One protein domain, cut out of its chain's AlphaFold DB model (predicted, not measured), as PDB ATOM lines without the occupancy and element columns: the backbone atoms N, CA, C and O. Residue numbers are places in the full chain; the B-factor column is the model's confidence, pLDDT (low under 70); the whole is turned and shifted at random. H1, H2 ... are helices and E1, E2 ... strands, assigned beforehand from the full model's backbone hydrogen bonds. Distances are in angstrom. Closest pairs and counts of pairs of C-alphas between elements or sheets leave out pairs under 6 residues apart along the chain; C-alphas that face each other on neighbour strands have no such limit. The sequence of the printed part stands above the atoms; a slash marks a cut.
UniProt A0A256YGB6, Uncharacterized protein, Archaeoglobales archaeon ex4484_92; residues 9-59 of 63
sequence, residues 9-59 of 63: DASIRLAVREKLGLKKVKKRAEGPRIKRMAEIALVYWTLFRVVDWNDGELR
ATOM      1  N   ASP A   9      34.879  -8.561  -1.060       66.31
ATOM      2  CA  ASP A   9      35.024  -9.586  -0.036       66.31
ATOM      3  C   ASP A   9      34.472  -9.063   1.297       66.31
ATOM      4  O   ASP A   9      34.698  -7.909   1.694       66.31
ATOM      5  N   ALA A  10      33.658  -9.880   1.963       71.31
ATOM      6  CA  ALA A  10      32.992  -9.481   3.196       71.31
ATOM      7  C   ALA A  10      34.000  -8.992   4.255       71.31
ATOM      8  O   ALA A  10      33.659  -8.099   5.038       71.31
ATOM      9  N   SER A  11      35.235  -9.508   4.221       74.25
ATOM     10  CA  SER A  11      36.352  -9.098   5.076       74.25
ATOM     11  C   SER A  11      36.813  -7.660   4.814       74.25
ATOM     12  O   SER A  11      36.898  -6.870   5.753       74.25
ATOM     13  N   ILE A  12      37.002  -7.261   3.551       78.69
ATOM     14  CA  ILE A  12      37.390  -5.892   3.169       78.69
ATOM     15  C   ILE A  12      36.310  -4.906   3.619       78.69
ATOM     16  O   ILE A  12      36.592  -3.849   4.185       78.69
ATOM     17  N   ARG A  13      35.042  -5.282   3.435       75.31
ATOM     18  CA  ARG A  13      33.893  -4.472   3.857       75.31
ATOM     19  C   ARG A  13      33.822  -4.284   5.378       75.31
ATOM     20  O   ARG A  13      33.341  -3.248   5.839       75.31
ATOM     21  N   LEU A  14      34.256  -5.282   6.149       77.56
ATOM     22  CA  LEU A  14      34.357  -5.225   7.609       77.56
ATOM     23  C   LEU A  14      35.538  -4.360   8.056       77.56
ATOM     24  O   LEU A  14      35.333  -3.461   8.866       77.56
ATOM     25  N   ALA A  15      36.718  -4.548   7.463       81.75
ATOM     26  CA  ALA A  15      37.918  -3.774   7.779       81.75
ATOM     27  C   ALA A  15      37.721  -2.269   7.528       81.75
ATOM     28  O   ALA A  15      38.066  -1.434   8.363       81.75
ATOM     29  N   VAL A  16      37.086  -1.908   6.407       80.88
ATOM     30  CA  VAL A  16      36.731  -0.512   6.107       80.88
ATOM     31  C   VAL A  16      35.752   0.043   7.145       80.88
ATOM     32  O   VAL A  16      35.901   1.180   7.584       80.88
ATOM     33  N   ARG A  17      34.764  -0.749   7.582       80.88
ATOM     34  CA  ARG A  17      33.813  -0.318   8.616       80.88
ATOM     35  C   ARG A  17      34.479  -0.068   9.962       80.88
ATOM     36  O   ARG A  17      34.154   0.933  10.590       80.88
ATOM     37  N   GLU A  18      35.372  -0.956  10.387       80.88
ATOM     38  CA  GLU A  18      36.112  -0.805  11.643       80.88
ATOM     39  C   GLU A  18      37.011   0.427  11.609       80.88
ATOM     40  O   GLU A  18      36.927   1.263  12.506       80.88
ATOM     41  N   LYS A  19      37.783   0.605  10.529       86.81
ATOM     42  CA  LYS A  19      38.658   1.772  10.350       86.81
ATOM     43  C   LYS A  19      37.893   3.097  10.386       86.81
ATOM     44  O   LYS A  19      38.410   4.092  10.880       86.81
ATOM     45  N   LEU A  20      36.668   3.109   9.863       85.25
ATOM     46  CA  LEU A  20      35.804   4.290   9.823       85.25
ATOM     47  C   LEU A  20      34.882   4.422  11.052       85.25
ATOM     48  O   LEU A  20      34.047   5.325  11.083       85.25
ATOM     49  N   GLY A  21      34.967   3.524  12.044       83.44
ATOM     50  CA  GLY A  21      34.101   3.554  13.231       83.44
ATOM     51  C   GLY A  21      32.605   3.392  12.922       83.44
ATOM     52  O   GLY A  21      31.743   3.817  13.695       83.44
ATOM     53  N   LEU A  22      32.261   2.801  11.774       79.50
ATOM     54  CA  LEU A  22      30.884   2.713  11.301       79.50
ATOM     55  C   LEU A  22      30.131   1.610  12.051       79.50
ATOM     56  O   LEU A  22      30.401   0.418  11.882       79.50
ATOM     57  N   LYS A  23      29.111   1.994  12.829       74.75
ATOM     58  CA  LYS A  23      28.203   1.028  13.465       74.75
ATOM     59  C   LYS A  23      27.574   0.109  12.414       74.75
ATOM     60  O   LYS A  23      27.110   0.556  11.362       74.75
ATOM     61  N   LYS A  24      27.494  -1.193  12.728       68.69
ATOM     62  CA  LYS A  24      26.732  -2.160  11.925       68.69
ATOM     63  C   LYS A  24      25.285  -1.677  11.817       68.69
ATOM     64  O   LYS A  24      24.523  -1.735  12.781       68.69
ATOM     65  N   VAL A  25      24.903  -1.220  10.627       70.56
ATOM     66  CA  VAL A  25      23.505  -0.932  10.308       70.56
ATOM     67  C   VAL A  25      22.781  -2.272  10.289       70.56
ATOM     68  O   VAL A  25      22.973  -3.073   9.371       70.56
ATOM     69  N   LYS A  26      21.993  -2.553  11.334       64.75
ATOM     70  CA  LYS A  26      21.136  -3.741  11.365       64.75
ATOM     71  C   LYS A  26      20.224  -3.697  10.139       64.75
ATOM     72  O   LYS A  26      19.585  -2.673   9.878       64.75
ATOM     73  N   LYS A  27      20.156  -4.804   9.391       64.25
ATOM     74  CA  LYS A  27      19.100  -4.977   8.391       64.25
ATOM     75  C   LYS A  27      17.768  -4.842   9.124       64.25
ATOM     76  O   LYS A  27      17.559  -5.485  10.150       64.25
ATOM     77  N   ARG A  28      16.907  -3.948   8.644       67.31
ATOM     78  CA  ARG A  28      15.565  -3.775   9.207       67.31
ATOM     79  C   ARG A  28      14.752  -5.026   8.892       67.31
ATOM     80  O   ARG A  28      14.822  -5.505   7.763       67.31
ATOM     81  N   ALA A  29      13.999  -5.523   9.873       68.75
ATOM     82  CA  ALA A  29      13.139  -6.696   9.701       68.75
ATOM     83  C   ALA A  29      12.108  -6.484   8.577       68.75
ATOM     84  O   ALA A  29      11.880  -7.373   7.770       68.75
ATOM     85  N   GLU A  30      11.581  -5.265   8.458       76.00
ATOM     86  CA  GLU A  30      10.611  -4.859   7.428       76.00
ATOM     87  C   GLU A  30      11.229  -4.611   6.037       76.00
ATOM     88  O   GLU A  30      10.548  -4.158   5.121       76.00
ATOM     89  N   GLY A  31      12.532  -4.855   5.862       72.44
ATOM     90  CA  GLY A  31      13.214  -4.607   4.595       72.44
ATOM     91  C   GLY A  31      13.349  -3.115   4.236       72.44
ATOM     92  O   GLY A  31      13.233  -2.224   5.091       72.44
ATOM     93  N   PRO A  32      13.707  -2.807   2.978       71.75
ATOM     94  CA  PRO A  32      13.839  -1.434   2.510       71.75
ATOM     95  C   PRO A  32      12.461  -0.769   2.377       71.75
ATOM     96  O   PRO A  32      11.581  -1.244   1.668       71.75
ATOM     97  N   ARG A  33      12.282   0.386   3.032       80.81
ATOM     98  CA  ARG A  33      11.057   1.198   2.933       80.81
ATOM     99  C   ARG A  33      11.068   2.009   1.636       80.81
ATOM    100  O   ARG A  33      11.317   3.212   1.671       80.81
ATOM    101  N   ILE A  34      10.823   1.336   0.510       79.75
ATOM    102  CA  ILE A  34      10.958   1.883  -0.853       79.75
ATOM    103  C   ILE A  34      10.213   3.209  -1.021       79.75
ATOM    104  O   ILE A  34      10.809   4.181  -1.474       79.75
ATOM    105  N   LYS A  35       8.954   3.288  -0.570       79.00
ATOM    106  CA  LYS A  35       8.149   4.517  -0.648       79.00
ATOM    107  C   LYS A  35       8.828   5.703   0.048       79.00
ATOM    108  O   LYS A  35       9.016   6.751  -0.556       79.00
ATOM    109  N   ARG A  36       9.300   5.499   1.280       79.75
ATOM    110  CA  ARG A  36      10.001   6.533   2.056       79.75
ATOM    111  C   ARG A  36      11.351   6.913   1.441       79.75
ATOM    112  O   ARG A  36      11.771   8.055   1.554       79.75
ATOM    113  N   MET A  37      12.042   5.970   0.799       83.88
ATOM    114  CA  MET A  37      13.275   6.271   0.064       83.88
ATOM    115  C   MET A  37      13.000   7.103  -1.191       83.88
ATOM    116  O   MET A  37      13.741   8.045  -1.443       83.88
ATOM    117  N   ALA A  38      11.934   6.795  -1.933       81.00
ATOM    118  CA  ALA A  38      11.511   7.582  -3.088       81.00
ATOM    119  C   ALA A  38      11.112   9.012  -2.684       81.00
ATOM    120  O   ALA A  38      11.534   9.966  -3.324       81.00
ATOM    121  N   GLU A  39      10.384   9.169  -1.575       84.19
ATOM    122  CA  GLU A  39      10.046  10.483  -1.007       84.19
ATOM    123  C   GLU A  39      11.305  11.287  -0.645       84.19
ATOM    124  O   GLU A  39      11.438  12.442  -1.044       84.19
ATOM    125  N   ILE A  40      12.271  10.672   0.048       83.75
ATOM    126  CA  ILE A  40      13.548  11.324   0.383       83.75
ATOM    127  C   ILE A  40      14.323  11.694  -0.884       83.75
ATOM    128  O   ILE A  40      14.881  12.786  -0.952       83.75
ATOM    129  N   ALA A  41      14.350  10.812  -1.884       80.94
ATOM    130  CA  ALA A  41      15.024  11.065  -3.152       80.94
ATOM    131  C   ALA A  41      14.397  12.245  -3.904       80.94
ATOM    132  O   ALA A  41      15.133  13.080  -4.415       80.94
ATOM    133  N   LEU A  42      13.064  12.364  -3.922       85.56
ATOM    134  CA  LEU A  42      12.364  13.506  -4.520       85.56
ATOM    135  C   LEU A  42      12.686  14.818  -3.799       85.56
ATOM    136  O   LEU A  42      12.944  15.827  -4.454       85.56
ATOM    137  N   VAL A  43      12.714  14.810  -2.464       83.62
ATOM    138  CA  VAL A  43      13.101  15.987  -1.669       83.62
ATOM    139  C   VAL A  43      14.544  16.387  -1.970       83.62
ATOM    140  O   VAL A  43      14.800  17.549  -2.273       83.62
ATOM    141  N   TYR A  44      15.474  15.429  -1.960       78.19
ATOM    142  CA  TYR A  44      16.873  15.677  -2.320       78.19
ATOM    143  C   TYR A  44      17.006  16.223  -3.739       78.19
ATOM    144  O   TYR A  44      17.681  17.223  -3.954       78.19
ATOM    145  N   TRP A  45      16.320  15.603  -4.698       79.44
ATOM    146  CA  TRP A  45      16.318  16.044  -6.087       79.44
ATOM    147  C   TRP A  45      15.800  17.475  -6.224       79.44
ATOM    148  O   TRP A  45      16.368  18.270  -6.958       79.44
ATOM    149  N   THR A  46      14.750  17.828  -5.486       81.06
ATOM    150  CA  THR A  46      14.166  19.174  -5.524       81.06
ATOM    151  C   THR A  46      15.108  20.210  -4.915       81.06
ATOM    152  O   THR A  46      15.302  21.272  -5.497       81.06
ATOM    153  N   LEU A  47      15.717  19.900  -3.768       78.56
ATOM    154  CA  LEU A  47      16.589  20.826  -3.040       78.56
ATOM    155  C   LEU A  47      17.948  21.029  -3.715       78.56
ATOM    156  O   LEU A  47      18.497  22.125  -3.668       78.56
ATOM    157  N   PHE A  48      18.484  19.988  -4.349       75.81
ATOM    158  CA  PHE A  48      19.847  19.987  -4.879       75.81
ATOM    159  C   PHE A  48      19.904  19.872  -6.406       75.81
ATOM    160  O   PHE A  48      20.984  19.705  -6.956       75.81
ATOM    161  N   ARG A  49      18.779  20.036  -7.122       74.12
ATOM    162  CA  ARG A  49      18.752  20.121  -8.602       74.12
ATOM    163  C   ARG A  49      19.729  21.161  -9.156       74.12
ATOM    164  O   ARG A  49      20.193  21.029 -10.285       74.12
ATOM    165  N   VAL A  50      19.976  22.206  -8.377       72.88
ATOM    166  CA  VAL A  50      20.811  23.350  -8.737       72.88
ATOM    167  C   VAL A  50      22.264  23.176  -8.310       72.88
ATOM    168  O   VAL A  50      23.004  24.147  -8.372       72.88
ATOM    169  N   VAL A  51      22.685  21.995  -7.842       68.69
ATOM    170  CA  VAL A  51      24.056  21.766  -7.374       68.69
ATOM    171  C   VAL A  51      24.594  20.461  -7.952       68.69
ATOM    172  O   VAL A  51      24.024  19.399  -7.726       68.69
ATOM    173  N   ASP A  52      25.703  20.544  -8.678       73.50
ATOM    174  CA  ASP A  52      26.458  19.397  -9.171       73.50
ATOM    175  C   ASP A  52      27.670  19.125  -8.281       73.50
ATOM    176  O   ASP A  52      28.258  20.028  -7.684       73.50
ATOM    177  N   TRP A  53      28.052  17.854  -8.199       68.50
ATOM    178  CA  TRP A  53      29.294  17.440  -7.561       68.50
ATOM    179  C   TRP A  53      30.365  17.267  -8.640       68.50
ATOM    180  O   TRP A  53      30.418  16.225  -9.293       68.50
ATOM    181  N   ASN A  54      31.211  18.281  -8.822       70.88
ATOM    182  CA  ASN A  54      32.293  18.283  -9.809       70.88
ATOM    183  C   ASN A  54      33.642  18.326  -9.089       70.88
ATOM    184  O   ASN A  54      33.876  19.204  -8.263       70.88
ATOM    185  N   ASP A  55      34.512  17.356  -9.383       68.44
ATOM    186  CA  ASP A  55      35.890  17.269  -8.872       68.44
ATOM    187  C   ASP A  55      36.052  17.424  -7.346       68.44
ATOM    188  O   ASP A  55      37.057  17.926  -6.852       68.44
ATOM    189  N   GLY A  56      35.072  16.951  -6.567       75.00
ATOM    190  CA  GLY A  56      35.123  17.010  -5.099       75.00
ATOM    191  C   GLY A  56      34.517  18.275  -4.487       75.00
ATOM    192  O   GLY A  56      34.525  18.403  -3.265       75.00
ATOM    193  N   GLU A  57      33.950  19.165  -5.302       69.06
ATOM    194  CA  GLU A  57      33.270  20.380  -4.857       69.06
ATOM    195  C   GLU A  57      31.788  20.381  -5.261       69.06
ATOM    196  O   GLU A  57      31.417  19.984  -6.368       69.06
ATOM    197  N   LEU A  58      30.932  20.881  -4.363       74.75
ATOM    198  CA  LEU A  58      29.542  21.217  -4.680       74.75
ATOM    199  C   LEU A  58      29.522  22.543  -5.439       74.75
ATOM    200  O   LEU A  58      29.839  23.589  -4.871       74.75
ATOM    201  N   ARG A  59      29.129  22.512  -6.712       75.31
ATOM    202  CA  ARG A  59      29.044  23.691  -7.576       75.31
ATOM    203  C   ARG A  59      27.610  23.948  -7.987       75.31
ATOM    204  O   ARG A  59      26.904  23.026  -8.373       75.31
TER     205      ARG A  59
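Overview. This is residues 9 to 59 of the 63 residues of an uncharacterized protein of Archaeoglobales archaeon ex4484_92 (UniProt A0A256YGB6). The printed part is a wide open arch with an empty middle: helix H1 forms one foot, a long link runs from it over the top, and helix H2 runs on to the other foot, a small two-stranded hairpin of E1 and E2. H1 stays well away from H2 and from the hairpin, and there is no common core. The printed part has 51 residues, with two named helices and then two named strands in the order H1, H2, E1, E2; the sheet, E1 - E2, is antiparallel, and the class is mixed, helices and strands. The whole is extended, with a radius of gyration of the C-alphas of 16.0 A, and flat, spanning 38 by 33 by 18 A.

Along the chain. H1 is residues 10 to 19, 14.5 A from first to last C-alpha, and begins with C-alpha 10 at (32.992, -9.481, 3.196). Residues 20 to 33 hold no named element. H2 is residues 34 to 48, 20.6 A long, and begins with C-alpha 34 at (10.958, 1.883, -0.853). E1 is residues 51 to 54, 9.3 A long. E2 is residues 57 to 59, 6.0 A long, and ends with C-alpha 59 at (29.044, 23.691, -7.576).

Arrangement. H1 is apart from H2, E1 and E2. H2 is joined to E1 by a tight link of 2 residues and is apart from E2. E1 and E2 form a hairpin, antiparallel at 140 degrees between their directions. The C-alphas of Trp 53 and Leu 58, which face each other, are 4.8 A apart. N 52 and O 59, at 2.8 A, and N 57 and O 54, at 3.0 A, are within hydrogen-bond range. In H1 and H2 every O i to N i+4 pair is within hydrogen-bond range.

Size, cuts and confidence. The two C-alphas farthest apart, those of Ser 11 and Val 50, are 38.5 A apart. The printed part has no cut. The link from H1 to H2, 14 residues, is long. Residues 25 to 47, of which 34 to 47 belong to H2, stand free. The mean pLDDT of the printed part is 76.2; residues 9, 24, 26 to 29, 51, 53, 55 and 57 are under 70.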